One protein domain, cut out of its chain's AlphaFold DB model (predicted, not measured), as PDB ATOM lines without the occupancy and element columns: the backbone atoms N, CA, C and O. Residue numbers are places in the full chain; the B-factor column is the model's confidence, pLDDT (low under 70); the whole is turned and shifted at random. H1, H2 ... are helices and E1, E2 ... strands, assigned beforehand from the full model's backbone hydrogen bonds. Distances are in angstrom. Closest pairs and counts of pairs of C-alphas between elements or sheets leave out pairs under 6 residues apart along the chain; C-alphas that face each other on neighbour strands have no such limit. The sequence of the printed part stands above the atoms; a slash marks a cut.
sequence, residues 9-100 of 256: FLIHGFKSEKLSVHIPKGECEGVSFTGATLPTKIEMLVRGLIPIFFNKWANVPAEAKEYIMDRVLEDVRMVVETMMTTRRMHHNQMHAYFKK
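Overview. This is residues 9 to 100 of the 256 residues of an uncharacterized protein of Morella rubra (UniProt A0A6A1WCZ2). A small antiparallel hairpin of two short strands, E1 and E2, packs on the shorter helix H1, which folds alongside the first part of one very long helix, H2. Residues 88 to 100, of which 88 to 98 belong to H2, stick out as a free arm that makes much of the length. The printed part has 92 residues with two named strands and two named helices in the order E1, E2, H1, H2, and its class is mostly helix. The whole is loose, with a radius of gyration of the C-alphas of 16.4 A and spans of 58 by 23 by 22 A.

Along the chain. E1, residues 9 to 12, begins at C-alpha 9 (198.350, 131.117, 197.399). E2 is residues 18 to 22. H1, residues 37 to 49, is 18.9 A long. H2, residues 62 to 98, is 52.8 A long and ends at C-alpha 98 (190.294, 151.748, 227.322).

Arrangement. E1 and E2 form a hairpin with a tight link; N 9 and O 21, 2.8 A apart, are within hydrogen-bond range. The closest C-alphas of E1 and H1 are those of Ile 11 and Glu 43, 5.9 A apart. E2 and H1 are near each other. H1 and H2, a helical hairpin, touch, H2 with residues 68 to 80 alone; the closest C-alphas, of Leu 49 and Ile 68, are 6.1 A apart. They run opposite ways at a shallow tilt of 34 degrees, only just short of steep. E1 and H2 are apart; E2 and H2 are only just apart, at 8.1 A. In H1 and H2 every O i to N i+4 pair is within hydrogen-bond range.

Size, cuts and confidence. The C-alphas farthest apart, of Asn 59 and Lys 100, are 58.5 A apart. The printed part has no cut. The links E2 to H1 and H1 to H2 are long. Residues 9 to 37, 53 and 55 have pLDDT under 70.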
ATOM      1  N   PHE A   9     199.432 131.610 196.559       57.09
ATOM      2  CA  PHE A   9     198.350 131.117 197.399       57.09
ATOM      3  C   PHE A   9     197.918 129.745 196.903       57.09
ATOM      4  O   PHE A   9     197.318 129.627 195.837       57.09
ATOM      5  N   LEU A  10     198.180 128.709 197.700       54.09
ATOM      6  CA  LEU A  10     197.583 127.392 197.500       54.09
ATOM      7  C   LEU A  10     196.146 127.409 198.016       54.09
ATOM      8  O   LEU A  10     195.883 127.290 199.213       54.09
ATOM      9  N   ILE A  11     195.216 127.560 197.088       61.47
ATOM     10  CA  ILE A  11     193.784 127.612 197.331       61.47
ATOM     11  C   ILE A  11     193.177 126.230 197.092       61.47
ATOM     12  O   ILE A  11     193.580 125.512 196.177       61.47
ATOM     13  N   HIS A  12     192.178 125.835 197.883       53.06
ATOM     14  CA  HIS A  12     191.421 124.627 197.572       53.06
ATOM     15  C   HIS A  12     190.541 124.864 196.330       53.06
ATOM     16  O   HIS A  12     189.589 125.645 196.336       53.06
ATOM     17  N   GLY A  13     190.837 124.161 195.245       52.12
ATOM     18  CA  GLY A  13     190.049 124.101 194.018       52.12
ATOM     19  C   GLY A  13     188.836 123.169 194.119       52.12
ATOM     20  O   GLY A  13     188.442 122.714 195.198       52.12
ATOM     21  N   PHE A  14     188.205 122.902 192.972       50.34
ATOM     22  CA  PHE A  14     187.074 121.975 192.869       50.34
ATOM     23  C   PHE A  14     187.530 120.531 193.143       50.34
ATOM     24  O   PHE A  14     188.573 120.103 192.661       50.34
ATOM     25  N   LYS A  15     186.741 119.770 193.919       50.19
ATOM     26  CA  LYS A  15     186.982 118.340 194.228       50.19
ATOM     27  C   LYS A  15     188.412 118.010 194.714       50.19
ATOM     28  O   LYS A  15     188.956 116.971 194.355       50.19
ATOM     29  N   SER A  16     188.975 118.858 195.579       49.53
ATOM     30  CA  SER A  16     190.243 118.627 196.303       49.53
ATOM     31  C   SER A  16     191.547 118.888 195.534       49.53
ATOM     32  O   SER A  16     192.616 118.664 196.101       49.53
ATOM     33  N   GLU A  17     191.504 119.410 194.305       54.66
ATOM     34  CA  GLU A  17     192.711 119.909 193.623       54.66
ATOM     35  C   GLU A  17     193.187 121.216 194.277       54.66
ATOM     36  O   GLU A  17     192.364 122.043 194.659       54.66
ATOM     37  N   LYS A  18     194.500 121.417 194.445       60.25
ATOM     38  CA  LYS A  18     195.052 122.693 194.929       60.25
ATOM     39  C   LYS A  18     195.352 123.587 193.734       60.25
ATOM     40  O   LYS A  18     195.976 123.146 192.776       60.25
ATOM     41  N   LEU A  19     194.900 124.828 193.804       65.69
ATOM     42  CA  LEU A  19     195.072 125.839 192.777       65.69
ATOM     43  C   LEU A  19     196.064 126.879 193.289       65.69
ATOM     44  O   LEU A  19     195.872 127.403 194.384       65.69
ATOM     45  N   SER A  20     197.116 127.161 192.526       65.50
ATOM     46  CA  SER A  20     198.024 128.259 192.833       65.50
ATOM     47  C   SER A  20     197.510 129.559 192.219       65.50
ATOM     48  O   SER A  20     197.287 129.649 191.013       65.50
ATOM     49  N   VAL A  21     197.297 130.571 193.060       66.69
ATOM     50  CA  VAL A  21     197.066 131.954 192.621       66.69
ATOM     51  C   VAL A  21     198.289 132.766 192.984       66.69
ATOM     52  O   VAL A  21     198.650 132.843 194.158       66.69
ATOM     53  N   HIS A  22     198.919 133.383 191.991       69.69
ATOM     54  CA  HIS A  22     199.987 134.337 192.239       69.69
ATOM     55  C   HIS A  22     199.389 135.731 192.411       69.69
ATOM     56  O   HIS A  22     198.730 136.232 191.501       69.69
ATOM     57  N   ILE A  23     199.617 136.355 193.565       68.75
ATOM     58  CA  ILE A  23     199.253 137.755 193.787       68.75
ATOM     59  C   ILE A  23     200.541 138.589 193.768       68.75
ATOM     60  O   ILE A  23     201.486 138.247 194.490       68.75
ATOM     61  N   PRO A  24     200.602 139.676 192.973       68.44
ATOM     62  CA  PRO A  24     201.759 140.554 192.914       68.44
ATOM     63  C   PRO A  24     202.191 141.070 194.287       68.44
ATOM     64  O   PRO A  24     201.393 141.323 195.194       68.44
ATOM     65  N   LYS A  25     203.503 141.244 194.437       62.12
ATOM     66  CA  LYS A  25     204.118 141.737 195.671       62.12
ATOM     67  C   LYS A  25     203.611 143.151 195.993       62.12
ATOM     68  O   LYS A  25     203.677 144.028 195.144       62.12
ATOM     69  N   GLY A  26     203.168 143.365 197.235       65.06
ATOM     70  CA  GLY A  26     202.663 144.656 197.735       65.06
ATOM     71  C   GLY A  26     201.138 144.719 197.881       65.06
ATOM     72  O   GLY A  26     200.637 145.420 198.752       65.06
ATOM     73  N   GLU A  27     200.392 143.895 197.141       67.00
ATOM     74  CA  GLU A  27     198.917 143.933 197.130       67.00
ATOM     75  C   GLU A  27     198.267 143.460 198.444       67.00
ATOM     76  O   GLU A  27     197.119 143.775 198.746       67.00
ATOM     77  N   CYS A  28     199.004 142.695 199.253       63.69
ATOM     78  CA  CYS A  28     198.552 142.179 200.551       63.69
ATOM     79  C   CYS A  28     199.294 142.814 201.743       63.69
ATOM     80  O   CYS A  28     199.205 142.323 202.873       63.69
ATOM     81  N   GLU A  29     200.056 143.886 201.511       65.12
ATOM     82  CA  GLU A  29     200.904 144.504 202.528       65.12
ATOM     83  C   GLU A  29     200.081 145.083 203.700       65.12
ATOM     84  O   GLU A  29     199.005 145.656 203.538       65.12
ATOM     85  N   GLY A  30     200.561 144.890 204.934       61.06
ATOM     86  CA  GLY A  30     199.905 145.389 206.152       61.06
ATOM     87  C   GLY A  30     198.811 144.487 206.746       61.06
ATOM     88  O   GLY A  30     198.432 144.666 207.914       61.06
ATOM     89  N   VAL A  31     198.351 143.459 206.025       59.34
ATOM     90  CA  VAL A  31     197.480 142.425 206.598       59.34
ATOM     91  C   VAL A  31     198.341 141.460 207.411       59.34
ATOM     92  O   VAL A  31     199.013 140.592 206.870       59.34
ATOM     93  N   SER A  32     198.307 141.567 208.746       58.12
ATOM     94  CA  SER A  32     198.817 140.477 209.588       58.12
ATOM     95  C   SER A  32     197.988 139.243 209.256       58.12
ATOM     96  O   SER A  32     196.772 139.273 209.479       58.12
ATOM     97  N   PHE A  33     198.620 138.213 208.699       52.00
ATOM     98  CA  PHE A  33     197.980 136.985 208.241       52.00
ATOM     99  C   PHE A  33     197.160 136.381 209.397       52.00
ATOM    100  O   PHE A  33     197.667 135.649 210.243       52.00
ATOM    101  N   THR A  34     195.873 136.725 209.498       52.62
ATOM    102  CA  THR A  34     194.941 135.941 210.310       52.62
ATOM    103  C   THR A  34     194.760 134.680 209.498       52.62
ATOM    104  O   THR A  34     194.018 134.703 208.522       52.62
ATOM    105  N   GLY A  35     195.536 133.649 209.841       53.75
ATOM    106  CA  GLY A  35     195.992 132.552 208.976       53.75
ATOM    107  C   GLY A  35     195.009 131.886 208.016       53.75
ATOM    108  O   GLY A  35     195.441 131.209 207.094       53.75
ATOM    109  N   ALA A  36     193.707 132.086 208.203       60.78
ATOM    110  CA  ALA A  36     192.653 131.506 207.390       60.78
ATOM    111  C   ALA A  36     191.790 132.525 206.614       60.78
ATOM    112  O   ALA A  36     191.102 132.127 205.681       60.78
ATOM    113  N   THR A  37     191.767 133.820 206.953       69.19
ATOM    114  CA  THR A  37     190.709 134.732 206.458       69.19
ATOM    115  C   THR A  37     190.938 135.206 205.026       69.19
ATOM    116  O   THR A  37     190.024 135.142 204.210       69.19
ATOM    117  N   LEU A  38     192.139 135.707 204.727       72.56
ATOM    118  CA  LEU A  38     192.457 136.254 203.408       72.56
ATOM    119  C   LEU A  38     192.484 135.150 202.334       72.56
ATOM    120  O   LEU A  38     191.736 135.290 201.368       72.56
ATOM    121  N   PRO A  39     193.169 134.002 202.536       72.81
ATOM    122  CA  PRO A  39     193.110 132.884 201.591       72.81
ATOM    123  C   PRO A  39     191.684 132.386 201.324       72.81
ATOM    124  O   PRO A  39     191.325 132.157 200.176       72.81
ATOM    125  N   THR A  40     190.829 132.303 202.356       74.19
ATOM    126  CA  THR A  40     189.421 131.892 202.186       74.19
ATOM    127  C   THR A  40     188.628 132.892 201.343       74.19
ATOM    128  O   THR A  40     187.785 132.498 200.541       74.19
ATOM    129  N   LYS A  41     188.860 134.200 201.511       75.62
ATOM    130  CA  LYS A  41     188.167 135.216 200.706       75.62
ATOM    131  C   LYS A  41     188.609 135.170 199.246       75.62
ATOM    132  O   LYS A  41     187.752 135.217 198.371       75.62
ATOM    133  N   ILE A  42     189.909 135.009 198.998       77.88
ATOM    134  CA  ILE A  42     190.459 134.836 197.647       77.88
ATOM    135  C   ILE A  42     189.874 133.571 197.007       77.88
ATOM    136  O   ILE A  42     189.407 133.606 195.873       77.88
ATOM    137  N   GLU A  43     189.793 132.474 197.765       77.50
ATOM    138  CA  GLU A  43     189.168 131.226 197.320       77.50
ATOM    139  C   GLU A  43     187.721 131.420 196.872       77.50
ATOM    140  O   GLU A  43     187.316 130.920 195.821       77.50
ATOM    141  N   MET A  44     186.934 132.154 197.658       79.44
ATOM    142  CA  MET A  44     185.541 132.436 197.325       79.44
ATOM    143  C   MET A  44     185.406 133.264 196.043       79.44
ATOM    144  O   MET A  44     184.526 132.961 195.239       79.44
ATOM    145  N   LEU A  45     186.276 134.259 195.837       82.69
ATOM    146  CA  LEU A  45     186.283 135.092 194.630       82.69
ATOM    147  C   LEU A  45     186.589 134.254 193.387       82.69
ATOM    148  O   LEU A  45     185.788 134.216 192.453       82.69
ATOM    149  N   VAL A  46     187.681 133.484 193.421       80.88
ATOM    150  CA  VAL A  46     188.081 132.603 192.313       80.88
ATOM    151  C   VAL A  46     186.962 131.610 191.980       80.88
ATOM    152  O   VAL A  46     186.564 131.470 190.825       80.88
ATOM    153  N   ARG A  47     186.383 130.946 192.990       78.00
ATOM    154  CA  ARG A  47     185.296 129.971 192.780       78.00
ATOM    155  C   ARG A  47     184.005 130.593 192.254       78.00
ATOM    156  O   ARG A  47     183.232 129.878 191.607       78.00
ATOM    157  N   GLY A  48     183.749 131.862 192.566       79.88
ATOM    158  CA  GLY A  48     182.597 132.609 192.069       79.88
ATOM    159  C   GLY A  48     182.711 132.940 190.583       79.88
ATOM    160  O   GLY A  48     181.713 132.868 189.874       79.88
ATOM    161  N   LEU A  49     183.928 133.227 190.117       83.50
ATOM    162  CA  LEU A  49     184.193 133.676 188.749       83.50
ATOM    163  C   LEU A  49     184.413 132.528 187.754       83.50
ATOM    164  O   LEU A  49     184.186 132.713 186.562       83.50
ATOM    165  N   ILE A  50     184.811 131.334 188.216       81.50
ATOM    166  CA  ILE A  50     184.940 130.159 187.336       81.50
ATOM    167  C   ILE A  50     183.579 129.845 186.687       81.50
ATOM    168  O   ILE A  50     182.619 129.566 187.426       81.50
ATOM    169  N   PRO A  51     183.488 129.816 185.340       79.62
ATOM    170  CA  PRO A  51     182.250 129.497 184.646       79.62
ATOM    171  C   PRO A  51     181.726 128.116 185.036       79.62
ATOM    172  O   PRO A  51     182.485 127.158 185.173       79.62
ATOM    173  N   ILE A  52     180.407 128.015 185.197       72.75
ATOM    174  CA  ILE A  52     179.730 126.834 185.760       72.75
ATOM    175  C   ILE A  52     179.959 125.568 184.912       72.75
ATOM    176  O   ILE A  52     179.999 124.470 185.461       72.75
ATOM    177  N   PHE A  53     180.174 125.720 183.602       68.69
ATOM    178  CA  PHE A  53     180.436 124.621 182.669       68.69
ATOM    179  C   PHE A  53     181.790 123.926 182.900       68.69
ATOM    180  O   PHE A  53     181.949 122.752 182.565       68.69
ATOM    181  N   PHE A  54     182.773 124.614 183.492       73.56
ATOM    182  CA  PHE A  54     184.090 124.034 183.749       73.56
ATOM    183  C   PHE A  54     184.137 123.398 185.138       73.56
ATOM    184  O   PHE A  54     184.113 124.063 186.171       73.56
ATOM    185  N   ASN A  55     184.259 122.072 185.160       68.12
ATOM    186  CA  ASN A  55     184.345 121.278 186.388       68.12
ATOM    187  C   ASN A  55     185.783 121.081 186.910       68.12
ATOM    188  O   ASN A  55     185.962 120.528 187.997       68.12
ATOM    189  N   LYS A  56     186.790 121.524 186.143       71.94
ATOM    190  CA  LYS A  56     188.222 121.479 186.465       71.94
ATOM    191  C   LYS A  56     188.906 122.755 185.984       71.94
ATOM    192  O   LYS A  56     188.646 123.203 184.870       71.94
ATOM    193  N   TRP A  57     189.835 123.288 186.777       74.06
ATOM    194  CA  TRP A  57     190.610 124.481 186.406       74.06
ATOM    195  C   TRP A  57     191.478 124.264 185.162       74.06
ATOM    196  O   TRP A  57     191.625 125.160 184.332       74.06
ATOM    197  N   ALA A  58     192.015 123.051 184.999       77.19
ATOM    198  CA  ALA A  58     192.793 122.672 183.822       77.19
ATOM    199  C   ALA A  58     192.016 122.893 182.511       77.19
ATOM    200  O   ALA A  58     192.615 123.288 181.517       77.19
ATOM    201  N   ASN A  59     190.690 122.733 182.548       81.06
ATOM    202  CA  ASN A  59     189.817 122.836 181.381       81.06
ATOM    203  C   ASN A  59     189.380 124.278 181.073       81.06
ATOM    204  O   ASN A  59     188.748 124.503 180.047       81.06
ATOM    205  N   VAL A  60     189.673 125.245 181.951       80.00
ATOM    206  CA  VAL A  60     189.312 126.650 181.726       80.00
ATOM    207  C   VAL A  60     190.265 127.251 180.674       80.00
ATOM    208  O   VAL A  60     191.488 127.157 180.862       80.00
ATOM    209  N   PRO A  61     189.744 127.865 179.591       86.69
ATOM    210  CA  PRO A  61     190.548 128.524 178.562       86.69
ATOM    211  C   PRO A  61     191.453 129.620 179.130       86.69
ATOM    212  O   PRO A  61     191.117 130.242 180.137       86.69
ATOM    213  N   ALA A  62     192.587 129.875 178.474       83.50
ATOM    214  CA  ALA A  62     193.568 130.864 178.928       83.50
ATOM    215  C   ALA A  62     192.967 132.275 179.064       83.50
ATOM    216  O   ALA A  62     193.138 132.900 180.105       83.50
ATOM    217  N   GLU A  63     192.172 132.710 178.084       82.88
ATOM    218  CA  GLU A  63     191.482 134.012 178.087       82.88
ATOM    219  C   GLU A  63     190.564 134.182 179.310       82.88
ATOM    220  O   GLU A  63     190.552 135.215 179.976       82.88
ATOM    221  N   ALA A  64     189.829 133.126 179.671       81.94
ATOM    222  CA  ALA A  64     188.974 133.140 180.851       81.94
ATOM    223  C   ALA A  64     189.792 133.153 182.151       81.94
ATOM    224  O   ALA A  64     189.382 133.778 183.126       81.94
ATOM    225  N   LYS A  65     190.951 132.480 182.188       82.69
ATOM    226  CA  LYS A  65     191.854 132.521 183.350       82.69
ATOM    227  C   LYS A  65     192.411 133.923 183.569       82.69
ATOM    228  O   LYS A  65     192.443 134.358 184.715       82.69
ATOM    229  N   GLU A  66     192.810 134.611 182.503       83.88
ATOM    230  CA  GLU A  66     193.318 135.985 182.553       83.88
ATOM    231  C   GLU A  66     192.264 136.942 183.122       83.88
ATOM    232  O   GLU A  66     192.503 137.576 184.148       83.88
ATOM    233  N   TYR A  67     191.043 136.906 182.579       85.00
ATOM    234  CA  TYR A  67     189.917 137.685 183.101       85.00
ATOM    235  C   TYR A  67     189.623 137.407 184.586       85.00
ATOM    236  O   TYR A  67     189.401 138.330 185.374       85.00
ATOM    237  N   ILE A  68     189.622 136.129 184.991       82.94
ATOM    238  CA  ILE A  68     189.396 135.746 186.390       82.94
ATOM    239  C   ILE A  68     190.493 136.330 187.285       82.94
ATOM    240  O   ILE A  68     190.179 136.824 188.365       82.94
ATOM    241  N   MET A  69     191.757 136.278 186.860       81.75
ATOM    242  CA  MET A  69     192.872 136.797 187.653       81.75
ATOM    243  C   MET A  69     192.807 138.317 187.796       81.75
ATOM    244  O   MET A  69     192.909 138.802 188.923       81.75
ATOM    245  N   ASP A  70     192.547 139.053 186.717       82.56
ATOM    246  CA  ASP A  70     192.392 140.513 186.771       82.56
ATOM    247  C   ASP A  70     191.281 140.918 187.738       82.56
ATOM    248  O   ASP A  70     191.475 141.764 188.619       82.56
ATOM    249  N   ARG A  71     190.136 140.234 187.654       84.44
ATOM    250  CA  ARG A  71     189.013 140.512 188.544       84.44
ATOM    251  C   ARG A  71     189.312 140.154 190.000       84.44
ATOM    252  O   ARG A  71     188.947 140.899 190.908       84.44
ATOM    253  N   VAL A  72     189.998 139.035 190.234       82.44
ATOM    254  CA  VAL A  72     190.444 138.635 191.576       82.44
ATOM    255  C   VAL A  72     191.397 139.675 192.154       82.44
ATOM    256  O   VAL A  72     191.267 139.992 193.330       82.44
ATOM    257  N   LEU A  73     192.317 140.236 191.368       81.25
ATOM    258  CA  LEU A  73     193.253 141.258 191.845       81.25
ATOM    259  C   LEU A  73     192.544 142.551 192.267       81.25
ATOM    260  O   LEU A  73     192.856 143.099 193.327       81.25
ATOM    261  N   GLU A  74     191.565 143.017 191.492       82.44
ATOM    262  CA  GLU A  74     190.719 144.154 191.880       82.44
ATOM    263  C   GLU A  74     189.979 143.894 193.198       82.44
ATOM    264  O   GLU A  74     190.041 144.703 194.131       82.44
ATOM    265  N   ASP A  75     189.325 142.739 193.305       83.19
ATOM    266  CA  ASP A  75     188.534 142.393 194.481       83.19
ATOM    267  C   ASP A  75     189.425 142.115 195.709       83.19
ATOM    268  O   ASP A  75     189.040 142.434 196.837       83.19
ATOM    269  N   VAL A  76     190.639 141.584 195.520       80.75
ATOM    270  CA  VAL A  76     191.651 141.412 196.576       80.75
ATOM    271  C   VAL A  76     192.042 142.755 197.167       80.75
ATOM    272  O   VAL A  76     192.011 142.885 198.393       80.75
ATOM    273  N   ARG A  77     192.356 143.753 196.332       80.69
ATOM    274  CA  ARG A  77     192.685 145.109 196.796       80.69
ATOM    275  C   ARG A  77     191.569 145.674 197.665       80.69
ATOM    276  O   ARG A  77     191.804 146.045 198.815       80.69
ATOM    277  N   MET A  78     190.332 145.607 197.177       82.25
ATOM    278  CA  MET A  78     189.153 146.049 197.926       82.25
ATOM    279  C   MET A  78     188.980 145.283 199.253       82.25
ATOM    280  O   MET A  78     188.677 145.870 200.302       82.25
ATOM    281  N   VAL A  79     189.172 143.961 199.243       79.44
ATOM    282  CA  VAL A  79     189.080 143.113 200.439       79.44
ATOM    283  C   VAL A  79     190.150 143.488 201.464       79.44
ATOM    284  O   VAL A  79     189.831 143.594 202.655       79.44
ATOM    285  N   VAL A  80     191.389 143.690 201.023       79.50
ATOM    286  CA  VAL A  80     192.528 144.085 201.858       79.50
ATOM    287  C   VAL A  80     192.277 145.459 202.475       79.50
ATOM    288  O   VAL A  80     192.355 145.598 203.700       79.50
ATOM    289  N   GLU A  81     191.863 146.446 201.681       81.50
ATOM    290  CA  GLU A  81     191.515 147.784 202.162       81.50
ATOM    291  C   GLU A  81     190.406 147.743 203.216       81.50
ATOM    292  O   GLU A  81     190.551 148.313 204.303       81.50
ATOM    293  N   THR A  82     189.332 146.995 202.952       80.00
ATOM    294  CA  THR A  82     188.214 146.817 203.890       80.00
ATOM    295  C   THR A  82     188.668 146.141 205.186       80.00
ATOM    296  O   THR A  82     188.239 146.501 206.288       80.00
ATOM    297  N   MET A  83     189.560 145.153 205.092       79.12
ATOM    298  CA  MET A  83     190.130 144.492 206.266       79.12
ATOM    299  C   MET A  83     190.988 145.457 207.092       79.12
ATOM    300  O   MET A  83     190.888 145.468 208.324       79.12
ATOM    301  N   MET A  84     191.775 146.308 206.435       78.81
ATOM    302  CA  MET A  84     192.631 147.299 207.085       78.81
ATOM    303  C   MET A  84     191.832 148.438 207.722       78.81
ATOM    304  O   MET A  84     192.119 148.823 208.859       78.81
ATOM    305  N   THR A  85     190.799 148.956 207.054       79.69
ATOM    306  CA  THR A  85     189.883 149.949 207.640       79.69
ATOM    307  C   THR A  85     189.147 149.363 208.839       79.69
ATOM    308  O   THR A  85     189.157 149.972 209.906       79.69
ATOM    309  N   THR A  86     188.632 148.136 208.739       76.88
ATOM    310  CA  THR A  86     187.975 147.444 209.860       76.88
ATOM    311  C   THR A  86     188.920 147.259 211.049       76.88
ATOM    312  O   THR A  86     188.541 147.523 212.194       76.88
ATOM    313  N   ARG A  87     190.174 146.848 210.804       77.31
ATOM    314  CA  ARG A  87     191.190 146.715 211.858       77.31
ATOM    315  C   ARG A  87     191.496 148.059 212.514       77.31
ATOM    316  O   ARG A  87     191.508 148.120 213.743       77.31
ATOM    317  N   ARG A  88     191.714 149.116 211.721       80.25
ATOM    318  CA  ARG A  88     191.975 150.478 212.217       80.25
ATOM    319  C   ARG A  88     190.807 151.010 213.040       80.25
ATOM    320  O   ARG A  88     191.017 151.463 214.159       80.25
ATOM    321  N   MET A  89     189.578 150.881 212.544       76.50
ATOM    322  CA  MET A  89     188.378 151.279 213.281       76.50
ATOM    323  C   MET A  89     188.255 150.527 214.604       76.50
ATOM    324  O   MET A  89     188.038 151.150 215.637       76.50
ATOM    325  N   HIS A  90     188.442 149.205 214.596       76.94
ATOM    326  CA  HIS A  90     188.407 148.410 215.820       76.94
ATOM    327  C   HIS A  90     189.491 148.845 216.813       76.94
ATOM    328  O   HIS A  90     189.207 148.998 217.995       76.94
ATOM    329  N   HIS A  91     190.714 149.077 216.342       80.25
ATOM    330  CA  HIS A  91     191.814 149.562 217.171       80.25
ATOM    331  C   HIS A  91     191.493 150.925 217.800       80.25
ATOM    332  O   HIS A  91     191.623 151.093 219.009       80.25
ATOM    333  N   ASN A  92     190.976 151.867 217.007       84.25
ATOM    334  CA  ASN A  92     190.569 153.190 217.476       84.25
ATOM    335  C   ASN A  92     189.413 153.106 218.484       84.25
ATOM    336  O   ASN A  92     189.427 153.793 219.502       84.25
ATOM    337  N   GLN A  93     188.441 152.224 218.241       80.50
ATOM    338  CA  GLN A  93     187.341 151.954 219.166       80.50
ATOM    339  C   GLN A  93     187.834 151.358 220.488       80.50
ATOM    340  O   GLN A  93     187.407 151.807 221.549       80.50
ATOM    341  N   MET A  94     188.743 150.377 220.440       81.94
ATOM    342  CA  MET A  94     189.346 149.800 221.643       81.94
ATOM    343  C   MET A  94     190.148 150.854 222.405       81.94
ATOM    344  O   MET A  94     189.993 150.967 223.616       81.94
ATOM    345  N   HIS A  95     190.939 151.681 221.720       82.62
ATOM    346  CA  HIS A  95     191.653 152.784 222.361       82.62
ATOM    347  C   HIS A  95     190.712 153.780 223.033       82.62
ATOM    348  O   HIS A  95     190.923 154.122 224.195       82.62
ATOM    349  N   ALA A  96     189.659 154.216 222.339       84.75
ATOM    350  CA  ALA A  96     188.658 155.115 222.903       84.75
ATOM    351  C   ALA A  96     187.939 154.492 224.111       84.75
ATOM    352  O   ALA A  96     187.596 155.201 225.052       84.75
ATOM    353  N   TYR A  97     187.725 153.175 224.096       82.62
ATOM    354  CA  TYR A  97     187.147 152.430 225.208       82.62
ATOM    355  C   TYR A  97     188.094 152.370 226.412       82.62
ATOM    356  O   TYR A  97     187.720 152.819 227.492       82.62
ATOM    357  N   PHE A  98     189.326 151.886 226.230       83.62
ATOM    358  CA  PHE A  98     190.294 151.748 227.322       83.62
ATOM    359  C   PHE A  98     190.694 153.098 227.926       83.62
ATOM    360  O   PHE A  98     190.910 153.169 229.129       83.62
ATOM    361  N   LYS A  99     190.689 154.186 227.142       87.00
ATOM    362  CA  LYS A  99     190.932 155.551 227.640       87.00
ATOM    363  C   LYS A  99     189.894 156.025 228.674       87.00
ATOM    364  O   LYS A  99     190.186 156.937 229.436       87.00
ATOM    365  N   LYS A 100     188.695 155.423 228.726       86.31
ATOM    366  CA  LYS A 100     187.650 155.750 229.722       86.31
ATOM    367  C   LYS A 100     187.930 155.167 231.109       86.31
ATOM    368  O   LYS A 100     187.207 155.485 232.050       86.31
TER     369      LYS A 100